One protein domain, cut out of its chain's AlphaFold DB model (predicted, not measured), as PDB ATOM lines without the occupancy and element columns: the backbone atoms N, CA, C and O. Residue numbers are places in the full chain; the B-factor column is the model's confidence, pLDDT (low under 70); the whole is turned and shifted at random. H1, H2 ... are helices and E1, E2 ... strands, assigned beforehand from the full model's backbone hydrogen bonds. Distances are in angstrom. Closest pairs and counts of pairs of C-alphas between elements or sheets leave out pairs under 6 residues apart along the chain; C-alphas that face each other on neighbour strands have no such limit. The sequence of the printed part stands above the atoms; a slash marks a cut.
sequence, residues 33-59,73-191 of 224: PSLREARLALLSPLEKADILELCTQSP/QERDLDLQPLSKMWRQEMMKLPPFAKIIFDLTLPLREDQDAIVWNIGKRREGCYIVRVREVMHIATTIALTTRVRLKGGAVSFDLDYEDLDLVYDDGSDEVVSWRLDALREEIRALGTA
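AT A GLANCE: This is residues 33 to 59 and 73 to 191 of the 224 residues of an uncharacterized protein of Aspergillus eucalypticola (strain CBS 122712 / IBT 29274) (UniProt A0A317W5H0). A small wall of three parallel strands, E1, E2 and E5, has H4 over one face, with H5 on the same face beside the edge strand E5 and H3 on the other side of H4; no named helix is over the opposite face. Beyond the ends of these strands, where H3 and H4 begin, a second small sheet of two strands, E3 and E4, and the short helices H1 and H2 make one end of the domain. H3, H4 and H5 make a curved row and run nearly the same way, against the direction of the three strands. The printed part has 146 residues with five named helices and five named strands, in the order E1 H1 H2 H3 E2 E3 E4 H4 E5 H5, and its class is mixed. It is compact, with a radius of gyration of the C-alphas of 15.8 A, and spans 47 by 33 by 26 A.

HOW THE PARTS SIT: In the larger sheet, E2, residues 98 to 102, is the inner strand, and E1, residues 37 to 41, and E5, residues 154 to 158, are the edge strands. E1 and E2 are parallel at 17 degrees, with N 38 and O 98 within hydrogen-bond range at 2.9 A and N 100 and O 38 at 2.8 A. E2 and E5 are parallel at 17 degrees, with N 101 and O 156 at 2.9 A. H4, residues 130 to 147, is on this sheet at a height of 10.4 A, giving two layers, a sheet with a helix on one face. It lies over E2 and only just over E5, with 3 of its C-alphas on E5, and runs along the strands, at 16 degrees to E2 on the local plane; the closest C-alphas of E2 and H4 are those of Phe 101 and Ala 137, 7.0 A apart. H5, residues 170 to 190, is on the same face, at a height of 4.4 A, only just above the sheet's level, and lies over none of the strands, only just, with 2 of its C-alphas on E5. The closest C-alphas of E5 and H5 are those of Ser 154 and Gly 189, 4.7 A apart. H4 and H5 touch, closest at the C-alphas of Thr 138 and Ile 185, 6.5 A, at a shallow tilt of 10 degrees, the same way. H3, residues 80 to 92, is not on the sheet; it touches residues 136 to 140 of H4, closest at the C-alphas of Ser 83 and Ile 136, 5.3 A, at a shallow tilt of 21 degrees, the same way. With residues 80 to 82 alone H3 touches H2, residues 49 to 56, closest at the C-alphas of Pro 81 and Cys 55, 6.1 A, at a steep tilt of 56 degrees, opposite ways. H1, residues 44 to 47, and H2 touch only at the corner, and only just, with 3 pairs of C-alphas within 8 A, the closest those of Leu 46 and Leu 52, 5.1 A. E3, residues 114 to 116, and E4, residues 126 to 128, are parallel at 38 degrees, with N 128 and O 115 at 2.8 A. Residues 75 to 76 pair briefly with residues 126 to 127 of E4, parallel. Every O i to N i+4 pair is within hydrogen-bond range in H2, H3 and H4; in H5 15 of 17 are, and H1 is too short for such a pair.

IN THESE COORDINATES: E1 begins at C-alpha 37, (231.333, 216.079, 216.831), and is 13.3 A long; E2 measures 12.8 A and E5 13.5 A. H3 is 19.0 A long and H4 25.8 A. H5, the longest helix, measures 30.9 A, from C-alpha 170 at (222.215, 191.442, 197.149) to C-alpha 190 at (240.447, 202.852, 219.382).

THE WHOLE: The C-alphas farthest apart are those of Ser 34 and Gln 73, 47.3 A. Residues 60 to 72 are not printed, and C-alphas 59 and 73 are 14.9 A apart across this cut, which falls in the link from H2 to H3. The links E2 to E3 and E5 to H5 are long, with 11 residues each. The mean pLDDT of the printed part is 81.5; 29 residues are under 70, among them 118 to 123 and 160 to 172.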
ATOM      1  N   PRO A  33     238.406 221.309 221.646       56.50
ATOM      2  CA  PRO A  33     238.524 220.319 220.571       56.50
ATOM      3  C   PRO A  33     238.069 218.906 220.975       56.50
ATOM      4  O   PRO A  33     237.656 218.133 220.120       56.50
ATOM      5  N   SER A  34     238.098 218.588 222.273       58.34
ATOM      6  CA  SER A  34     237.689 217.305 222.850       58.34
ATOM      7  C   SER A  34     236.184 217.017 222.827       58.34
ATOM      8  O   SER A  34     235.803 215.901 223.156       58.34
ATOM      9  N   LEU A  35     235.329 217.990 222.490       64.56
ATOM     10  CA  LEU A  35     233.866 217.821 222.480       64.56
ATOM     11  C   LEU A  35     233.234 218.014 221.095       64.56
ATOM     12  O   LEU A  35     232.024 217.893 220.959       64.56
ATOM     13  N   ARG A  36     234.025 218.337 220.064       79.00
ATOM     14  CA  ARG A  36     233.479 218.590 218.725       79.00
ATOM     15  C   ARG A  36     233.141 217.285 218.013       79.00
ATOM     16  O   ARG A  36     234.031 216.480 217.737       79.00
ATOM     17  N   GLU A  37     231.869 217.141 217.672       88.25
ATOM     18  CA  GLU A  37     231.333 216.079 216.831       88.25
ATOM     19  C   GLU A  37     230.960 216.638 215.453       88.25
ATOM     20  O   GLU A  37     230.518 217.780 215.344       88.25
ATOM     21  N   ALA A  38     231.159 215.844 214.403       89.44
ATOM     22  CA  ALA A  38     230.677 216.150 213.063       89.44
ATOM     23  C   ALA A  38     229.988 214.938 212.445       89.44
ATOM     24  O   ALA A  38     230.522 213.830 212.486       89.44
ATOM     25  N   ARG A  39     228.852 215.174 211.792       91.88
ATOM     26  CA  ARG A  39     228.256 214.237 210.842       91.88
ATOM     27  C   ARG A  39     228.622 214.680 209.429       91.88
ATOM     28  O   ARG A  39     228.416 215.835 209.067       91.88
ATOM     29  N   LEU A  40     229.218 213.783 208.652       92.12
ATOM     30  CA  LEU A  40     229.678 214.040 207.292       92.12
ATOM     31  C   LEU A  40     228.837 213.220 206.317       92.12
ATOM     32  O   LEU A  40     229.079 212.025 206.167       92.12
ATOM     33  N   ALA A  41     227.889 213.867 205.639       92.25
ATOM     34  CA  ALA A  41     227.123 213.274 204.544       92.25
ATOM     35  C   ALA A  41     228.014 213.107 203.306       92.25
ATOM     36  O   ALA A  41     228.041 213.966 202.422       92.25
ATOM     37  N   LEU A  42     228.789 212.018 203.270       92.19
ATOM     38  CA  LEU A  42     229.924 211.837 202.360       92.19
ATOM     39  C   LEU A  42     229.540 211.941 200.884       92.19
ATOM     40  O   LEU A  42     230.337 212.445 200.090       92.19
ATOM     41  N   LEU A  43     228.343 211.469 200.531       92.38
ATOM     42  CA  LEU A  43     227.864 211.368 199.151       92.38
ATOM     43  C   LEU A  43     226.930 212.514 198.746       92.38
ATOM     44  O   LEU A  43     226.737 212.716 197.549       92.38
ATOM     45  N   SER A  44     226.446 213.322 199.700       91.38
ATOM     46  CA  SER A  44     225.600 214.496 199.420       91.38
ATOM     47  C   SER A  44     226.171 215.461 198.369       91.38
ATOM     48  O   SER A  44     225.396 215.981 197.569       91.38
ATOM     49  N   PRO A  45     227.502 215.678 198.235       92.50
ATOM     50  CA  PRO A  45     227.994 216.579 197.198       92.50
ATOM     51  C   PRO A  45     227.729 216.094 195.765       92.50
ATOM     52  O   PRO A  45     227.776 216.909 194.850       92.50
ATOM     53  N   LEU A  46     227.424 214.809 195.554       90.81
ATOM     54  CA  LEU A  46     227.066 214.275 194.235       90.81
ATOM     55  C   LEU A  46     225.697 214.773 193.729       90.81
ATOM     56  O   LEU A  46     225.378 214.569 192.560       90.81
ATOM     57  N   GLU A  47     224.900 215.458 194.558       88.56
ATOM     58  CA  GLU A  47     223.708 216.199 194.102       88.56
ATOM     59  C   GLU A  47     224.072 217.274 193.080       88.56
ATOM     60  O   GLU A  47     223.312 217.554 192.146       88.56
ATOM     61  N   LYS A  48     225.253 217.874 193.252       89.44
ATOM     62  CA  LYS A  48     225.713 218.997 192.449       89.44
ATOM     63  C   LYS A  48     226.232 218.497 191.111       89.44
ATOM     64  O   LYS A  48     227.098 217.626 191.043       89.44
ATOM     65  N   ALA A  49     225.682 219.064 190.040       87.81
ATOM     66  CA  ALA A  49     225.947 218.615 188.679       87.81
ATOM     67  C   ALA A  49     227.431 218.720 188.296       87.81
ATOM     68  O   ALA A  49     227.938 217.826 187.635       87.81
ATOM     69  N   ASP A  50     228.131 219.759 188.751       89.75
ATOM     70  CA  ASP A  50     229.562 219.966 188.513       89.75
ATOM     71  C   ASP A  50     230.430 218.908 189.213       89.75
ATOM     72  O   ASP A  50     231.353 218.361 188.613       89.75
ATOM     73  N   ILE A  51     230.115 218.569 190.465       90.12
ATOM     74  CA  ILE A  51     230.826 217.524 191.215       90.12
ATOM     75  C   ILE A  51     230.565 216.155 190.593       90.12
ATOM     76  O   ILE A  51     231.495 215.364 190.425       90.12
ATOM     77  N   LEU A  52     229.314 215.874 190.234       89.88
ATOM     78  CA  LEU A  52     228.962 214.634 189.565       89.88
ATOM     79  C   LEU A  52     229.671 214.517 188.216       89.88
ATOM     80  O   LEU A  52     230.260 213.478 187.934       89.88
ATOM     81  N   GLU A  53     229.684 215.585 187.419       89.69
ATOM     82  CA  GLU A  53     230.384 215.618 186.139       89.69
ATOM     83  C   GLU A  53     231.870 215.277 186.323       89.69
ATOM     84  O   GLU A  53     232.377 214.375 185.655       89.69
ATOM     85  N   LEU A  54     232.547 215.885 187.303       90.25
ATOM     86  CA  LEU A  54     233.939 215.560 187.634       90.25
ATOM     87  C   LEU A  54     234.142 214.081 187.993       90.25
ATOM     88  O   LEU A  54     235.146 213.494 187.598       90.25
ATOM     89  N   CYS A  55     233.202 213.475 188.721       89.56
ATOM     90  CA  CYS A  55     233.245 212.054 189.080       89.56
ATOM     91  C   CYS A  55     232.899 211.118 187.905       89.56
ATOM     92  O   CYS A  55     233.180 209.923 187.967       89.56
ATOM     93  N   THR A  56     232.299 211.633 186.829       86.88
ATOM     94  CA  THR A  56     231.982 210.863 185.607       86.88
ATOM     95  C   THR A  56     233.047 210.989 184.524       86.88
ATOM     96  O   THR A  56     233.214 210.077 183.715       86.88
ATOM     97  N   GLN A  57     233.806 212.089 184.521       72.31
ATOM     98  CA  GLN A  57     234.927 212.347 183.619       72.31
ATOM     99  C   GLN A  57     236.165 211.531 184.028       72.31
ATOM    100  O   GLN A  57     237.253 212.063 184.249       72.31
ATOM    101  N   SER A  58     236.022 210.215 184.148       58.97
ATOM    102  CA  SER A  58     237.188 209.355 184.303       58.97
ATOM    103  C   SER A  58     237.950 209.323 182.968       58.97
ATOM    104  O   SER A  58     237.313 209.289 181.908       58.97
ATOM    105  N   PRO A  59     239.298 209.336 182.956       49.19
ATOM    106  CA  PRO A  59     240.070 209.107 181.746       49.19
ATOM    107  C   PRO A  59     239.877 207.648 181.338       49.19
ATOM    108  O   PRO A  59     240.664 206.766 181.674       49.19
ATOM    109  N   GLN A  73     225.871 202.064 178.566       55.91
ATOM    110  CA  GLN A  73     227.123 202.221 179.292       55.91
ATOM    111  C   GLN A  73     226.818 202.459 180.766       55.91
ATOM    112  O   GLN A  73     226.302 203.504 181.165       55.91
ATOM    113  N   GLU A  74     227.146 201.459 181.566       62.56
ATOM    114  CA  GLU A  74     227.258 201.558 183.009       62.56
ATOM    115  C   GLU A  74     228.258 202.666 183.349       62.56
ATOM    116  O   GLU A  74     229.368 202.704 182.813       62.56
ATOM    117  N   ARG A  75     227.860 203.590 184.228       77.88
ATOM    118  CA  ARG A  75     228.685 204.739 184.612       77.88
ATOM    119  C   ARG A  75     229.112 204.600 186.068       77.88
ATOM    120  O   ARG A  75     228.524 205.210 186.959       77.88
ATOM    121  N   ASP A  76     230.126 203.765 186.296       84.69
ATOM    122  CA  ASP A  76     230.866 203.746 187.562       84.69
ATOM    123  C   ASP A  76     231.414 205.153 187.843       84.69
ATOM    124  O   ASP A  76     232.111 205.733 187.007       84.69
ATOM    125  N   LEU A  77     231.104 205.696 189.020       89.19
ATOM    126  CA  LEU A  77     231.627 206.986 189.451       89.19
ATOM    127  C   LEU A  77     233.053 206.832 189.976       89.19
ATOM    128  O   LEU A  77     233.302 206.071 190.907       89.19
ATOM    129  N   ASP A  78     233.979 207.619 189.439       90.56
ATOM    130  CA  ASP A  78     235.285 207.823 190.054       90.56
ATOM    131  C   ASP A  78     235.135 208.819 191.209       90.56
ATOM    132  O   ASP A  78     234.963 210.018 190.997       90.56
ATOM    133  N   LEU A  79     235.208 208.338 192.453       92.62
ATOM    134  CA  LEU A  79     235.075 209.196 193.634       92.62
ATOM    135  C   LEU A  79     236.389 209.876 194.070       92.62
ATOM    136  O   LEU A  79     236.432 210.507 195.133       92.62
ATOM    137  N   GLN A  80     237.480 209.793 193.297       91.44
ATOM    138  CA  GLN A  80     238.721 210.519 193.610       91.44
ATOM    139  C   GLN A  80     238.540 212.047 193.711       91.44
ATOM    140  O   GLN A  80     239.094 212.634 194.655       91.44
ATOM    141  N   PRO A  81     237.771 212.722 192.829       92.69
ATOM    142  CA  PRO A  81     237.485 214.151 192.964       92.69
ATOM    143  C   PRO A  81     236.805 214.468 194.301       92.69
ATOM    144  O   PRO A  81     237.255 215.356 195.031       92.69
ATOM    145  N   LEU A  82     235.805 213.667 194.679       92.38
ATOM    146  CA  LEU A  82     235.091 213.781 195.950       92.38
ATOM    147  C   LEU A  82     236.029 213.562 197.153       92.38
ATOM    148  O   LEU A  82     236.039 214.359 198.090       92.38
ATOM    149  N   SER A  83     236.896 212.544 197.099       91.69
ATOM    150  CA  SER A  83     237.930 212.284 198.113       91.69
ATOM    151  C   SER A  83     238.874 213.473 198.311       91.69
ATOM    152  O   SER A  83     239.242 213.835 199.433       91.69
ATOM    153  N   LYS A  84     239.322 214.083 197.209       91.62
ATOM    154  CA  LYS A  84     240.211 215.249 197.238       91.62
ATOM    155  C   LYS A  84     239.509 216.452 197.864       91.62
ATOM    156  O   LYS A  84     240.107 217.103 198.719       91.62
ATOM    157  N   MET A  85     238.266 216.709 197.471       92.25
ATOM    158  CA  MET A  85     237.473 217.814 198.000       92.25
ATOM    159  C   MET A  85     237.249 217.672 199.511       92.25
ATOM    160  O   MET A  85     237.581 218.589 200.259       92.25
ATOM    161  N   TRP A  86     236.805 216.501 199.983       93.06
ATOM    162  CA  TRP A  86     236.617 216.260 201.417       93.06
ATOM    163  C   TRP A  86     237.897 216.470 202.223       93.06
ATOM    164  O   TRP A  86     237.872 217.112 203.270       93.06
ATOM    165  N   ARG A  87     239.047 215.995 201.728       90.62
ATOM    166  CA  ARG A  87     240.337 216.249 202.388       90.62
ATOM    167  C   ARG A  87     240.650 217.739 202.493       90.62
ATOM    168  O   ARG A  87     241.136 218.179 203.532       90.62
ATOM    169  N   GLN A  88     240.390 218.511 201.440       90.81
ATOM    170  CA  GLN A  88     240.626 219.954 201.448       90.81
ATOM    171  C   GLN A  88     239.733 220.668 202.463       90.81
ATOM    172  O   GLN A  88     240.235 221.505 203.210       90.81
ATOM    173  N   GLU A  89     238.450 220.315 202.533       89.94
ATOM    174  CA  GLU A  89     237.526 220.894 203.512       89.94
ATOM    175  C   GLU A  89     237.897 220.526 204.944       89.94
ATOM    176  O   GLU A  89     238.067 221.403 205.794       89.94
ATOM    177  N   MET A  90     238.156 219.244 205.201       88.56
ATOM    178  CA  MET A  90     238.548 218.781 206.530       88.56
ATOM    179  C   MET A  90     239.816 219.481 207.027       88.56
ATOM    180  O   MET A  90     239.915 219.789 208.213       88.56
ATOM    181  N   MET A  91     240.774 219.792 206.147       87.94
ATOM    182  CA  MET A  91     242.006 220.500 206.521       87.94
ATOM    183  C   MET A  91     241.789 221.961 206.935       87.94
ATOM    184  O   MET A  91     242.592 222.480 207.713       87.94
ATOM    185  N   LYS A  92     240.719 222.616 206.465       87.94
ATOM    186  CA  LYS A  92     240.369 223.996 206.854       87.94
ATOM    187  C   LYS A  92     239.743 224.063 208.247       87.94
ATOM    188  O   LYS A  92     239.831 225.089 208.919       87.94
ATOM    189  N   LEU A  93     239.115 222.973 208.679       84.81
ATOM    190  CA  LEU A  93     238.396 222.892 209.943       84.81
ATOM    191  C   LEU A  93     239.314 222.408 211.071       84.81
ATOM    192  O   LEU A  93     240.220 221.609 210.824       84.81
ATOM    193  N   PRO A  94     239.107 222.845 212.326       83.56
ATOM    194  CA  PRO A  94     239.729 222.203 213.479       83.56
ATOM    195  C   PRO A  94     239.387 220.701 213.534       83.56
ATOM    196  O   PRO A  94     238.310 220.318 213.080       83.56
ATOM    197  N   PRO A  95     240.257 219.841 214.092       84.00
ATOM    198  CA  PRO A  95     239.959 218.415 214.226       84.00
ATOM    199  C   PRO A  95     238.729 218.155 215.109       84.00
ATOM    200  O   PRO A  95     238.518 218.862 216.097       84.00
ATOM    201  N   PHE A  96     237.965 217.114 214.771       86.56
ATOM    202  CA  PHE A  96     236.785 216.659 215.512       86.56
ATOM    203  C   PHE A  96     237.134 215.453 216.386       86.56
ATOM    204  O   PHE A  96     237.821 214.544 215.922       86.56
ATOM    205  N   ALA A  97     236.642 215.428 217.624       87.12
ATOM    206  CA  ALA A  97     236.795 214.299 218.544       87.12
ATOM    207  C   ALA A  97     235.884 213.114 218.178       87.12
ATOM    208  O   ALA A  97     236.191 211.967 218.507       87.12
ATOM    209  N   LYS A  98     234.782 213.377 217.471       90.19
ATOM    210  CA  LYS A  98     233.898 212.348 216.923       90.19
ATOM    211  C   LYS A  98     233.491 212.695 215.498       90.19
ATOM    212  O   LYS A  98     233.123 213.834 215.225       90.19
ATOM    213  N   ILE A  99     233.571 211.724 214.593       92.06
ATOM    214  CA  ILE A  99     233.063 211.862 213.225       92.06
ATOM    215  C   ILE A  99     232.116 210.703 212.927       92.06
ATOM    216  O   ILE A  99     232.502 209.543 213.051       92.06
ATOM    217  N   ILE A 100     230.899 211.026 212.506       92.69
ATOM    218  CA  ILE A 100     229.933 210.074 211.960       92.69
ATOM    219  C   ILE A 100     229.911 210.263 210.447       92.69
ATOM    220  O   ILE A 100     229.645 211.357 209.954       92.69
ATOM    221  N   PHE A 101     230.209 209.211 209.701       93.06
ATOM    222  CA  PHE A 101     230.133 209.211 208.247       93.06
ATOM    223  C   PHE A 101     228.743 208.750 207.818       93.06
ATOM    224  O   PHE A 101     228.401 207.583 207.969       93.06
ATOM    225  N   ASP A 102     227.959 209.673 207.284       91.06
ATOM    226  CA  ASP A 102     226.633 209.405 206.745       91.06
ATOM    227  C   ASP A 102     226.759 209.029 205.265       91.06
ATOM    228  O   ASP A 102     227.322 209.779 204.454       91.06
ATOM    229  N   LEU A 103     226.299 207.819 204.947       89.75
ATOM    230  CA  LEU A 103     226.412 207.203 203.629       89.75
ATOM    231  C   LEU A 103     225.128 207.291 202.803       89.75
ATOM    232  O   LEU A 103     225.041 206.639 201.761       89.75
ATOM    233  N   THR A 104     224.151 208.086 203.230       87.00
ATOM    234  CA  THR A 104     222.904 208.281 202.487       87.00
ATOM    235  C   THR A 104     223.196 208.722 201.054       87.00
ATOM    236  O   THR A 104     223.960 209.666 200.813       87.00
ATOM    237  N   LEU A 105     222.609 208.011 200.087       86.94
ATOM    238  CA  LEU A 105     222.714 208.391 198.686       86.94
ATOM    239  C   LEU A 105     221.824 209.603 198.413       86.94
ATOM    240  O   LEU A 105     220.673 209.624 198.847       86.94
ATOM    241  N   PRO A 106     222.322 210.597 197.672       86.25
ATOM    242  CA  PRO A 106     221.499 211.734 197.313       86.25
ATOM    243  C   PRO A 106     220.377 211.357 196.342       86.25
ATOM    244  O   PRO A 106     220.588 210.636 195.362       86.25
ATOM    245  N   LEU A 107     219.188 211.904 196.594       81.31
ATOM    246  CA  LEU A 107     218.002 211.736 195.756       81.31
ATOM    247  C   LEU A 107     218.093 212.622 194.509       81.31
ATOM    248  O   LEU A 107     218.474 213.790 194.579       81.31
ATOM    249  N   ARG A 108     217.723 212.069 193.349       75.25
ATOM    250  CA  ARG A 108     217.692 212.796 192.070       75.25
ATOM    251  C   ARG A 108     216.407 212.449 191.324       75.25
ATOM    252  O   ARG A 108     216.328 211.400 190.699       75.25
ATOM    253  N   GLU A 109     215.400 213.312 191.429       66.19
ATOM    254  CA  GLU A 109     214.051 213.047 190.899       66.19
ATOM    255  C   GLU A 109     213.969 213.157 189.363       66.19
ATOM    256  O   GLU A 109     213.229 212.405 188.737       66.19
ATOM    257  N   ASP A 110     214.786 214.024 188.750       65.56
ATOM    258  CA  ASP A 110     214.713 214.358 187.313       65.56
ATOM    259  C   ASP A 110     215.932 213.896 186.486       65.56
ATOM    260  O   ASP A 110     216.108 214.306 185.336       65.56
ATOM    261  N   GLN A 111     216.836 213.103 187.067       72.88
ATOM    262  CA  GLN A 111     218.094 212.703 186.423       72.88
ATOM    263  C   GLN A 111     218.427 211.237 186.691       72.88
ATOM    264  O   GLN A 111     217.830 210.596 187.550       72.88
ATOM    265  N   ASP A 112     219.431 210.734 185.972       79.50
ATOM    266  CA  ASP A 112     220.067 209.445 186.231       79.50
ATOM    267  C   ASP A 112     220.336 209.274 187.737       79.50
ATOM    268  O   ASP A 112     221.081 210.053 188.354       79.50
ATOM    269  N   ALA A 113     219.691 208.262 188.323       82.44
ATOM    270  CA  ALA A 113     219.770 207.970 189.746       82.44
ATOM    271  C   ALA A 113     221.184 207.522 190.135       82.44
ATOM    272  O   ALA A 113     221.870 206.849 189.360       82.44
ATOM    273  N   ILE A 114     221.607 207.864 191.352       85.69
ATOM    274  CA  ILE A 114     222.846 207.351 191.942       85.69
ATOM    275  C   ILE A 114     222.476 206.137 192.786       85.69
ATOM    276  O   ILE A 114     221.618 206.225 193.659       85.69
ATOM    277  N   VAL A 115     223.112 205.005 192.511       82.62
ATOM    278  CA  VAL A 115     222.841 203.728 193.176       82.62
ATOM    279  C   VAL A 115     224.141 203.087 193.629       82.62
ATOM    280  O   VAL A 115     225.203 203.287 193.038       82.62
ATOM    281  N   TRP A 116     224.073 202.274 194.674       84.06
ATOM    282  CA  TRP A 116     225.194 201.425 195.048       84.06
ATOM    283  C   TRP A 116     225.438 200.340 193.987       84.06
ATOM    284  O   TRP A 116     224.502 199.865 193.347       84.06
ATOM    285  N   ASN A 117     226.693 199.912 193.816       77.19
ATOM    286  CA  ASN A 117     227.072 198.809 192.920       77.19
ATOM    287  C   ASN A 117     226.593 197.450 193.457       77.19
ATOM    288  O   ASN A 117     227.366 196.714 194.080       77.19
ATOM    289  N   ILE A 118     225.301 197.164 193.280       65.62
ATOM    290  CA  ILE A 118     224.606 196.024 193.878       65.62
ATOM    291  C   ILE A 118     223.543 195.498 192.910       65.62
ATOM    292  O   ILE A 118     222.789 196.278 192.333       65.62
ATOM    293  N   GLY A 119     223.468 194.172 192.766       59.62
ATOM    294  CA  GLY A 119     222.345 193.492 192.115       59.62
ATOM    295  C   GLY A 119     222.173 193.788 190.620       59.62
ATOM    296  O   GLY A 119     223.111 194.169 189.909       59.62
ATOM    297  N   LYS A 120     220.953 193.553 190.113       52.84
ATOM    298  CA  LYS A 120     220.606 193.810 188.706       52.84
ATOM    299  C   LYS A 120     220.705 195.297 188.371       52.84
ATOM    300  O   LYS A 120     219.919 196.127 188.822       52.84
ATOM    301  N   ARG A 121     221.658 195.577 187.491       60.00
ATOM    302  CA  ARG A 121     222.000 196.895 186.968       60.00
ATOM    303  C   ARG A 121     220.804 197.490 186.227       60.00
ATOM    304  O   ARG A 121     220.275 196.868 185.306       60.00
ATOM    305  N   ARG A 122     220.367 198.676 186.648       59.50
ATOM    306  CA  ARG A 122     219.386 199.472 185.903       59.50
ATOM    307  C   ARG A 122     220.132 200.329 184.886       59.50
ATOM    308  O   ARG A 122     221.135 200.960 185.217       59.50
ATOM    309  N   GLU A 123     219.655 200.317 183.648       65.25
ATOM    310  CA  GLU A 123     220.183 201.183 182.594       65.25
ATOM    311  C   GLU A 123     219.997 202.652 182.993       65.25
ATOM    312  O   GLU A 123     218.949 203.026 183.519       65.25
ATOM    313  N   GLY A 124     221.013 203.487 182.755       72.88
ATOM    314  CA  GLY A 124     220.929 204.925 183.026       72.88
ATOM    315  C   GLY A 124     221.170 205.343 184.482       72.88
ATOM    316  O   GLY A 124     220.785 206.442 184.853       72.88
ATOM    317  N   CYS A 125     221.807 204.515 185.317       79.50
ATOM    318  CA  CYS A 125     222.193 204.907 186.679       79.50
ATOM    319  C   CYS A 125     223.702 205.166 186.816       79.50
ATOM    320  O   CYS A 125     224.526 204.539 186.144       79.50
ATOM    321  N   TYR A 126     224.059 206.062 187.736       86.31
ATOM    322  CA  TYR A 126     225.424 206.250 188.216       86.31
ATOM    323  C   TYR A 126     225.713 205.288 189.360       86.31
ATOM    324  O   TYR A 126     224.939 205.198 190.313       86.31
ATOM    325  N   ILE A 127     226.836 204.586 189.279       85.88
ATOM    326  CA  ILE A 127     227.147 203.495 190.197       85.88
ATOM    327  C   ILE A 127     228.221 203.934 191.195       85.88
ATOM    328  O   ILE A 127     229.330 204.303 190.815       85.88
ATOM    329  N   VAL A 128     227.908 203.841 192.487       87.19
ATOM    330  CA  VAL A 128     228.836 204.080 193.598       87.19
ATOM    331  C   VAL A 128     229.363 202.752 194.126       87.19
ATOM    332  O   VAL A 128     228.603 201.891 194.578       87.19
ATOM    333  N   ARG A 129     230.688 202.572 194.132       85.69
ATOM    334  CA  ARG A 129     231.299 201.375 194.722       85.69
ATOM    335  C   ARG A 129     231.569 201.581 196.203       85.69
ATOM    336  O   ARG A 129     232.294 202.495 196.587       85.69
ATOM    337  N   VAL A 130     231.109 200.631 197.020       83.75
ATOM    338  CA  VAL A 130     231.393 200.591 198.468       83.75
ATOM    339  C   VAL A 130     232.890 200.772 198.739       83.75
ATOM    340  O   VAL A 130     233.268 201.594 199.562       83.75
ATOM    341  N   ARG A 131     233.761 200.101 197.971       85.38
ATOM    342  CA  ARG A 131     235.225 200.204 198.110       85.38
ATOM    343  C   ARG A 131     235.760 201.638 197.988       85.38
ATOM    344  O   ARG A 131     236.712 201.991 198.679       85.38
ATOM    345  N   GLU A 132     235.197 202.452 197.100       88.88
ATOM    346  CA  GLU A 132     235.645 203.837 196.907       88.88
ATOM    347  C   GLU A 132     235.197 204.717 198.077       88.88
ATOM    348  O   GLU A 132     235.985 205.519 198.579       88.88
ATOM    349  N   VAL A 133     233.987 204.486 198.590       90.00
ATOM    350  CA  VAL A 133     233.479 205.137 199.807       90.00
ATOM    351  C   VAL A 133     234.315 204.759 201.031       90.00
ATOM    352  O   VAL A 133     234.717 205.649 201.784       90.00
ATOM    353  N   MET A 134     234.677 203.477 201.181       86.69
ATOM    354  CA  MET A 134     235.591 203.012 202.235       86.69
ATOM    355  C   MET A 134     236.900 203.800 202.211       86.69
ATOM    356  O   MET A 134     237.353 204.313 203.231       86.69
ATOM    357  N   HIS A 135     237.502 203.939 201.028       90.38
ATOM    358  CA  HIS A 135     238.768 204.643 200.882       90.38
ATOM    359  C   HIS A 135     238.665 206.117 201.305       90.38
ATOM    360  O   HIS A 135     239.587 206.639 201.939       90.38
ATOM    361  N   ILE A 136     237.544 206.789 201.012       93.81
ATOM    362  CA  ILE A 136     237.290 208.166 201.460       93.81
ATOM    363  C   ILE A 136     237.196 208.229 202.988       93.81
ATOM    364  O   ILE A 136     237.950 208.990 203.602       93.81
ATOM    365  N   ALA A 137     236.325 207.418 203.596       92.75
ATOM    366  CA  ALA A 137     236.098 207.413 205.040       92.75
ATOM    367  C   ALA A 137     237.388 207.099 205.818       92.75
ATOM    368  O   ALA A 137     237.795 207.877 206.685       92.75
ATOM    369  N   THR A 138     238.104 206.035 205.438       91.00
ATOM    370  CA  THR A 138     239.379 205.638 206.056       91.00
ATOM    371  C   THR A 138     240.426 206.742 205.943       91.00
ATOM    372  O   THR A 138     241.115 207.057 206.913       91.00
ATOM    373  N   THR A 139     240.525 207.399 204.783       92.56
ATOM    374  CA  THR A 139     241.477 208.500 204.588       92.56
ATOM    375  C   THR A 139     241.170 209.686 205.503       92.56
ATOM    376  O   THR A 139     242.087 210.254 206.106       92.56
ATOM    377  N   ILE A 140     239.894 210.065 205.636       92.44
ATOM    378  CA  ILE A 140     239.470 211.154 206.528       92.44
ATOM    379  C   ILE A 140     239.731 210.780 207.992       92.44
ATOM    380  O   ILE A 140     240.286 211.595 208.735       92.44
ATOM    381  N   ALA A 141     239.392 209.555 208.398       91.06
ATOM    382  CA  ALA A 141     239.595 209.063 209.758       91.06
ATOM    383  C   ALA A 141     241.082 209.080 210.151       91.06
ATOM    384  O   ALA A 141     241.466 209.699 211.148       91.06
ATOM    385  N   LEU A 142     241.948 208.500 209.313       90.00
ATOM    386  CA  LEU A 142     243.398 208.495 209.528       90.00
ATOM    387  C   LEU A 142     243.968 209.914 209.599       90.00
ATOM    388  O   LEU A 142     244.734 210.234 210.511       90.00
ATOM    389  N   THR A 143     243.561 210.789 208.677       89.56
ATOM    390  CA  THR A 143     244.011 212.189 208.663       89.56
ATOM    391  C   THR A 143     243.588 212.915 209.942       89.56
ATOM    392  O   THR A 143     244.388 213.630 210.545       89.56
ATOM    393  N   THR A 144     242.352 212.708 210.399       89.00
ATOM    394  CA  THR A 144     241.827 213.313 211.633       89.00
ATOM    395  C   THR A 144     242.611 212.844 212.853       89.00
ATOM    396  O   THR A 144     243.050 213.668 213.658       89.00
ATOM    397  N   ARG A 145     242.879 211.540 212.951       86.88
ATOM    398  CA  ARG A 145     243.659 210.956 214.046       86.88
ATOM    399  C   ARG A 145     245.078 211.516 214.119       86.88
ATOM    400  O   ARG A 145     245.537 211.883 215.200       86.88
ATOM    401  N   VAL A 146     245.756 211.653 212.977       87.50
ATOM    402  CA  VAL A 146     247.092 212.276 212.915       87.50
ATOM    403  C   VAL A 146     247.042 213.723 213.414       87.50
ATOM    404  O   VAL A 146     247.910 214.152 214.177       87.50
ATOM    405  N   ARG A 147     246.005 214.481 213.038       86.88
ATOM    406  CA  ARG A 147     245.850 215.888 213.443       86.88
ATOM    407  C   ARG A 147     245.539 216.063 214.931       86.88
ATOM    408  O   ARG A 147     245.934 217.082 215.494       86.88
ATOM    409  N   LEU A 148     244.898 215.084 215.572       84.88
ATOM    410  CA  LEU A 148     244.625 215.074 217.015       84.88
ATOM    411  C   LEU A 148     245.829 214.675 217.885       84.88
ATOM    412  O   LEU A 148     245.720 214.721 219.107       84.88
ATOM    413  N   LYS A 149     246.982 214.334 217.287       79.62
ATOM    414  CA  LYS A 149     248.258 214.068 217.986       79.62
ATOM    415  C   LYS A 149     248.133 213.101 219.178       79.62
ATOM    416  O   LYS A 149     248.716 213.337 220.231       79.62
ATOM    417  N   GLY A 150     247.371 212.021 219.014       67.06
ATOM    418  CA  GLY A 150     247.178 211.007 220.058       67.06
ATOM    419  C   GLY A 150     246.039 211.293 221.041       67.06
ATOM    420  O   GLY A 150     245.827 210.503 221.955       67.06
ATOM    421  N   GLY A 151     245.279 212.375 220.845       75.38
ATOM    422  CA  GLY A 151     243.988 212.554 221.506       75.38
ATOM    423  C   GLY A 151     242.997 211.453 221.120       75.38
ATOM    424  O   GLY A 151     243.053 210.917 220.010       75.38
ATOM    425  N   ALA A 152     242.086 211.126 222.039       81.06
ATOM    426  CA  ALA A 152     241.008 210.183 221.764       81.06
ATOM    427  C   ALA A 152     240.128 210.717 220.626       81.06
ATOM    428  O   ALA A 152     239.681 211.864 220.663       81.06
ATOM    429  N   VAL A 153     239.899 209.877 219.618       87.88
ATOM    430  CA  VAL A 153     238.996 210.155 218.504       87.88
ATOM    431  C   VAL A 153     238.095 208.951 218.301       87.88
ATOM    432  O   VAL A 153     238.534 207.812 218.422       87.88
ATOM    433  N   SER A 154     236.829 209.202 218.006       90.94
ATOM    434  CA  SER A 154     235.859 208.161 217.687       90.94
ATOM    435  C   SER A 154     235.330 208.357 216.276       90.94
ATOM    436  O   SER A 154     235.169 209.484 215.801       90.94
ATOM    437  N   PHE A 155     235.074 207.243 215.605       92.75
ATOM    438  CA  PHE A 155     234.499 207.229 214.274       92.75
ATOM    439  C   PHE A 155     233.325 206.255 214.256       92.75
ATOM    440  O   PHE A 155     233.409 205.194 214.876       92.75
ATOM    441  N   ASP A 156     232.257 206.605 213.549       92.62
ATOM    442  CA  ASP A 156     231.153 205.689 213.263       92.62
ATOM    443  C   ASP A 156     230.631 205.892 211.836       92.62
ATOM    444  O   ASP A 156     230.962 206.883 211.179       92.62
ATOM    445  N   LEU A 157     229.826 204.948 211.361       90.44
ATOM    446  CA  LEU A 157     229.108 205.029 210.090       90.44
ATOM    447  C   LEU A 157     227.608 204.979 210.339       90.44
ATOM    448  O   LEU A 157     227.148 204.195 211.172       90.44
ATOM    449  N   ASP A 158     226.882 205.775 209.566       88.00
ATOM    450  CA  ASP A 158     225.430 205.758 209.479       88.00
ATOM    451  C   ASP A 158     225.008 205.347 208.059       88.00
ATOM    452  O   ASP A 158     225.427 205.952 207.067       88.00
ATOM    453  N   TYR A 159     224.238 204.263 207.986       78.25
ATOM    454  CA  TYR A 159     223.702 203.663 206.762       78.25
ATOM    455  C   TYR A 159     222.348 202.974 207.021       78.25
ATOM    456  O   TYR A 159     221.976 202.066 206.280       78.25
ATOM    457  N   GLU A 160     221.632 203.371 208.085       63.22
ATOM    458  CA  GLU A 160     220.407 202.686 208.542       63.22
ATOM    459  C   GLU A 160     219.264 202.730 207.507       63.22
ATOM    460  O   GLU A 160     218.492 201.778 207.436       63.22
ATOM    461  N   ASP A 161     219.239 203.745 206.635       55.94
ATOM    462  CA  ASP A 161     218.224 203.948 205.587       55.94
ATOM    463  C   ASP A 161     218.790 203.786 204.164       55.94
ATOM    464  O   ASP A 161     218.394 204.475 203.219       55.94
ATOM    465  N   LEU A 162     219.760 202.889 203.964       64.81
ATOM    466  CA  LEU A 162     220.055 202.475 202.597       64.81
ATOM    467  C   LEU A 162     218.867 201.646 202.106       64.81
ATOM    468  O   LEU A 162     218.732 200.495 202.508       64.81
ATOM    469  N   ASP A 163     218.022 202.228 201.248       53.34
ATOM    470  CA  ASP A 163     216.937 201.557 200.511       53.34
ATOM    471  C   ASP A 163     217.506 200.458 199.583       53.34
ATOM    472  O   ASP A 163     217.454 200.518 198.352       53.34
ATOM    473  N   LEU A 164     218.097 199.422 200.175       58.06
ATOM    474  CA  LEU A 164     218.625 198.231 199.529       58.06
ATOM    475  C   LEU A 164     217.466 197.272 199.246       58.06
ATOM    476  O   LEU A 164     217.498 196.111 199.627       58.06
ATOM    477  N   VAL A 165     216.399 197.749 198.605       51.28
ATOM    478  CA  VAL A 165     215.264 196.892 198.250       51.28
ATOM    479  C   VAL A 165     215.616 196.134 196.971       51.28
ATOM    480  O   VAL A 165     215.253 196.538 195.864       51.28
ATOM    481  N   TYR A 166     216.350 195.031 197.125       56.97
ATOM    482  CA  TYR A 166     216.659 194.103 196.041       56.97
ATOM    483  C   TYR A 166     216.151 192.698 196.389       56.97
ATOM    484  O   TYR A 166     216.609 192.069 197.331       56.97
ATOM    485  N   ASP A 167     215.223 192.183 195.579       54.50
ATOM    486  CA  ASP A 167     214.562 190.871 195.747       54.50
ATOM    487  C   ASP A 167     215.486 189.669 195.417       54.50
ATOM    488  O   ASP A 167     215.038 188.532 195.294       54.50
ATOM    489  N   ASP A 168     216.787 189.910 195.206       63.25
ATOM    490  CA  ASP A 168     217.781 188.910 194.790       63.25
ATOM    491  C   ASP A 168     218.844 188.582 195.861       63.25
ATOM    492  O   ASP A 168     219.794 187.853 195.566       63.25
ATOM    493  N   GLY A 169     218.687 189.085 197.094       57.59
ATOM    494  CA  GLY A 169     219.597 188.830 198.224       57.59
ATOM    495  C   GLY A 169     220.919 189.606 198.167       57.59
ATOM    496  O   GLY A 169     221.874 189.302 198.887       57.59
ATOM    497  N   SER A 170     221.032 190.583 197.265       63.28
ATOM    498  CA  SER A 170     222.215 191.442 197.149       63.28
ATOM    499  C   SER A 170     222.280 192.550 198.214       63.28
ATOM    500  O   SER A 170     223.354 193.105 198.464       63.28
ATOM    501  N   ASP A 171     221.166 192.803 198.896       66.38
ATOM    502  CA  ASP A 171     221.035 193.643 200.085       66.38
ATOM    503  C   ASP A 171     221.862 193.105 201.266       66.38
ATOM    504  O   ASP A 171     222.670 193.840 201.842       66.38
ATOM    505  N   GLU A 172     221.783 191.798 201.539       69.38
ATOM    506  CA  GLU A 172     222.584 191.119 202.564       69.38
ATOM    507  C   GLU A 172     224.088 191.256 202.277       69.38
ATOM    508  O   GLU A 172     224.894 191.490 203.183       69.38
ATOM    509  N   VAL A 173     224.476 191.163 200.994       70.62
ATOM    510  CA  VAL A 173     225.877 191.277 200.550       70.62
ATOM    511  C   VAL A 173     226.462 192.663 200.840       70.62
ATOM    512  O   VAL A 173     227.666 192.819 201.061       70.62
ATOM    513  N   VAL A 174     225.633 193.696 200.823       72.06
ATOM    514  CA  VAL A 174     226.092 195.057 201.089       72.06
ATOM    515  C   VAL A 174     226.022 195.404 202.550       72.06
ATOM    516  O   VAL A 174     226.981 196.006 203.032       72.06
ATOM    517  N   SER A 175     224.992 194.945 203.259       77.56
ATOM    518  CA  SER A 175     224.949 195.072 204.712       77.56
ATOM    519  C   SER A 175     226.233 194.528 205.332       77.56
ATOM    520  O   SER A 175     226.930 195.284 205.999       77.56
ATOM    521  N   TRP A 176     226.659 193.295 205.005       81.25
ATOM    522  CA  TRP A 176     227.880 192.751 205.624       81.25
ATOM    523  C   TRP A 176     229.143 193.545 205.274       81.25
ATOM    524  O   TRP A 176     230.056 193.644 206.093       81.25
ATOM    525  N   ARG A 177     229.231 194.111 204.060       80.50
ATOM    526  CA  ARG A 177     230.380 194.943 203.661       80.50
ATOM    527  C   ARG A 177     230.402 196.266 204.411       80.50
ATOM    528  O   ARG A 177     231.484 196.733 204.762       80.50
ATOM    529  N   LEU A 178     229.239 196.865 204.640       82.94
ATOM    530  CA  LEU A 178     229.098 198.102 205.400       82.94
ATOM    531  C   LEU A 178     229.299 197.868 206.898       82.94
ATOM    532  O   LEU A 178     229.983 198.664 207.534       82.94
ATOM    533  N   ASP A 179     228.830 196.742 207.432       85.25
ATOM    534  CA  ASP A 179     229.104 196.310 208.805       85.25
ATOM    535  C   ASP A 179     230.610 196.100 209.017       85.25
ATOM    536  O   ASP A 179     231.193 196.617 209.971       85.25
ATOM    537  N   ALA A 180     231.278 195.408 208.087       85.06
ATOM    538  CA  ALA A 180     232.729 195.238 208.124       85.06
ATOM    539  C   ALA A 180     233.464 196.589 208.076       85.06
ATOM    540  O   ALA A 180     234.428 196.794 208.815       85.06
ATOM    541  N   LEU A 181     232.988 197.527 207.252       82.75
ATOM    542  CA  LEU A 181     233.526 198.885 207.196       82.75
ATOM    543  C   LEU A 181     233.297 199.643 208.511       82.75
ATOM    544  O   LEU A 181     234.194 200.349 208.969       82.75
ATOM    545  N   ARG A 182     232.126 199.496 209.139       88.69
ATOM    546  CA  ARG A 182     231.800 200.128 210.425       88.69
ATOM    547  C   ARG A 182     232.775 199.708 211.503       88.69
ATOM    548  O   ARG A 182     233.319 200.561 212.203       88.69
ATOM    549  N   GLU A 183     233.056 198.417 211.577       90.56
ATOM    550  CA  GLU A 183     234.020 197.885 212.531       90.56
ATOM    551  C   GLU A 183     235.457 198.324 212.210       90.56
ATOM    552  O   GLU A 183     236.186 198.723 213.121       90.56
ATOM    553  N   GLU A 184     235.858 198.359 210.933       88.94
ATOM    554  CA  GLU A 184     237.169 198.885 210.525       88.94
ATOM    555  C   GLU A 184     237.340 200.358 210.937       88.94
ATOM    556  O   GLU A 184     238.336 200.724 211.567       88.94
ATOM    557  N   ILE A 185     236.350 201.204 210.648       88.38
ATOM    558  CA  ILE A 185     236.368 202.636 210.964       88.38
ATOM    559  C   ILE A 185     236.387 202.873 212.480       88.38
ATOM    560  O   ILE A 185     237.183 203.682 212.964       88.38
ATOM    561  N   ARG A 186     235.585 202.134 213.256       90.56
ATOM    562  CA  ARG A 186     235.609 202.197 214.727       90.56
ATOM    563  C   ARG A 186     236.969 201.798 215.292       90.56
ATOM    564  O   ARG A 186     237.495 202.484 216.174       90.56
ATOM    565  N   ALA A 187     237.574 200.739 214.752       88.19
ATOM    566  CA  ALA A 187     238.899 200.281 215.162       88.19
ATOM    567  C   ALA A 187     239.990 201.341 214.925       88.19
ATOM    568  O   ALA A 187     240.943 201.436 215.704       88.19
ATOM    569  N   LEU A 188     239.849 202.201 213.906       85.81
ATOM    570  CA  LEU A 188     240.790 203.306 213.682       85.81
ATOM    571  C   LEU A 188     240.798 204.331 214.822       85.81
ATOM    572  O   LEU A 188     241.845 204.949 215.044       85.81
ATOM    573  N   GLY A 189     239.675 204.508 215.522       83.19
ATOM    574  CA  GLY A 189     239.543 205.427 216.656       83.19
ATOM    575  C   GLY A 189     240.079 204.860 217.973       83.19
ATOM    576  O   GLY A 189     240.615 205.598 218.797       83.19
ATOM    577  N   THR A 190     240.001 203.540 218.155       78.62
ATOM    578  CA  THR A 190     240.447 202.852 219.382       78.62
ATOM    579  C   THR A 190     241.885 202.347 219.318       78.62
ATOM    580  O   THR A 190     242.474 202.031 220.353       78.62
ATOM    581  N   ALA A 191     242.475 202.268 218.123       71.06
ATOM    582  CA  ALA A 191     243.842 201.800 217.963       71.06
ATOM    583  C   ALA A 191     244.835 202.699 218.734       71.06
ATOM    584  O   ALA A 191     244.758 203.931 218.647       71.06
TER     585      ALA A 191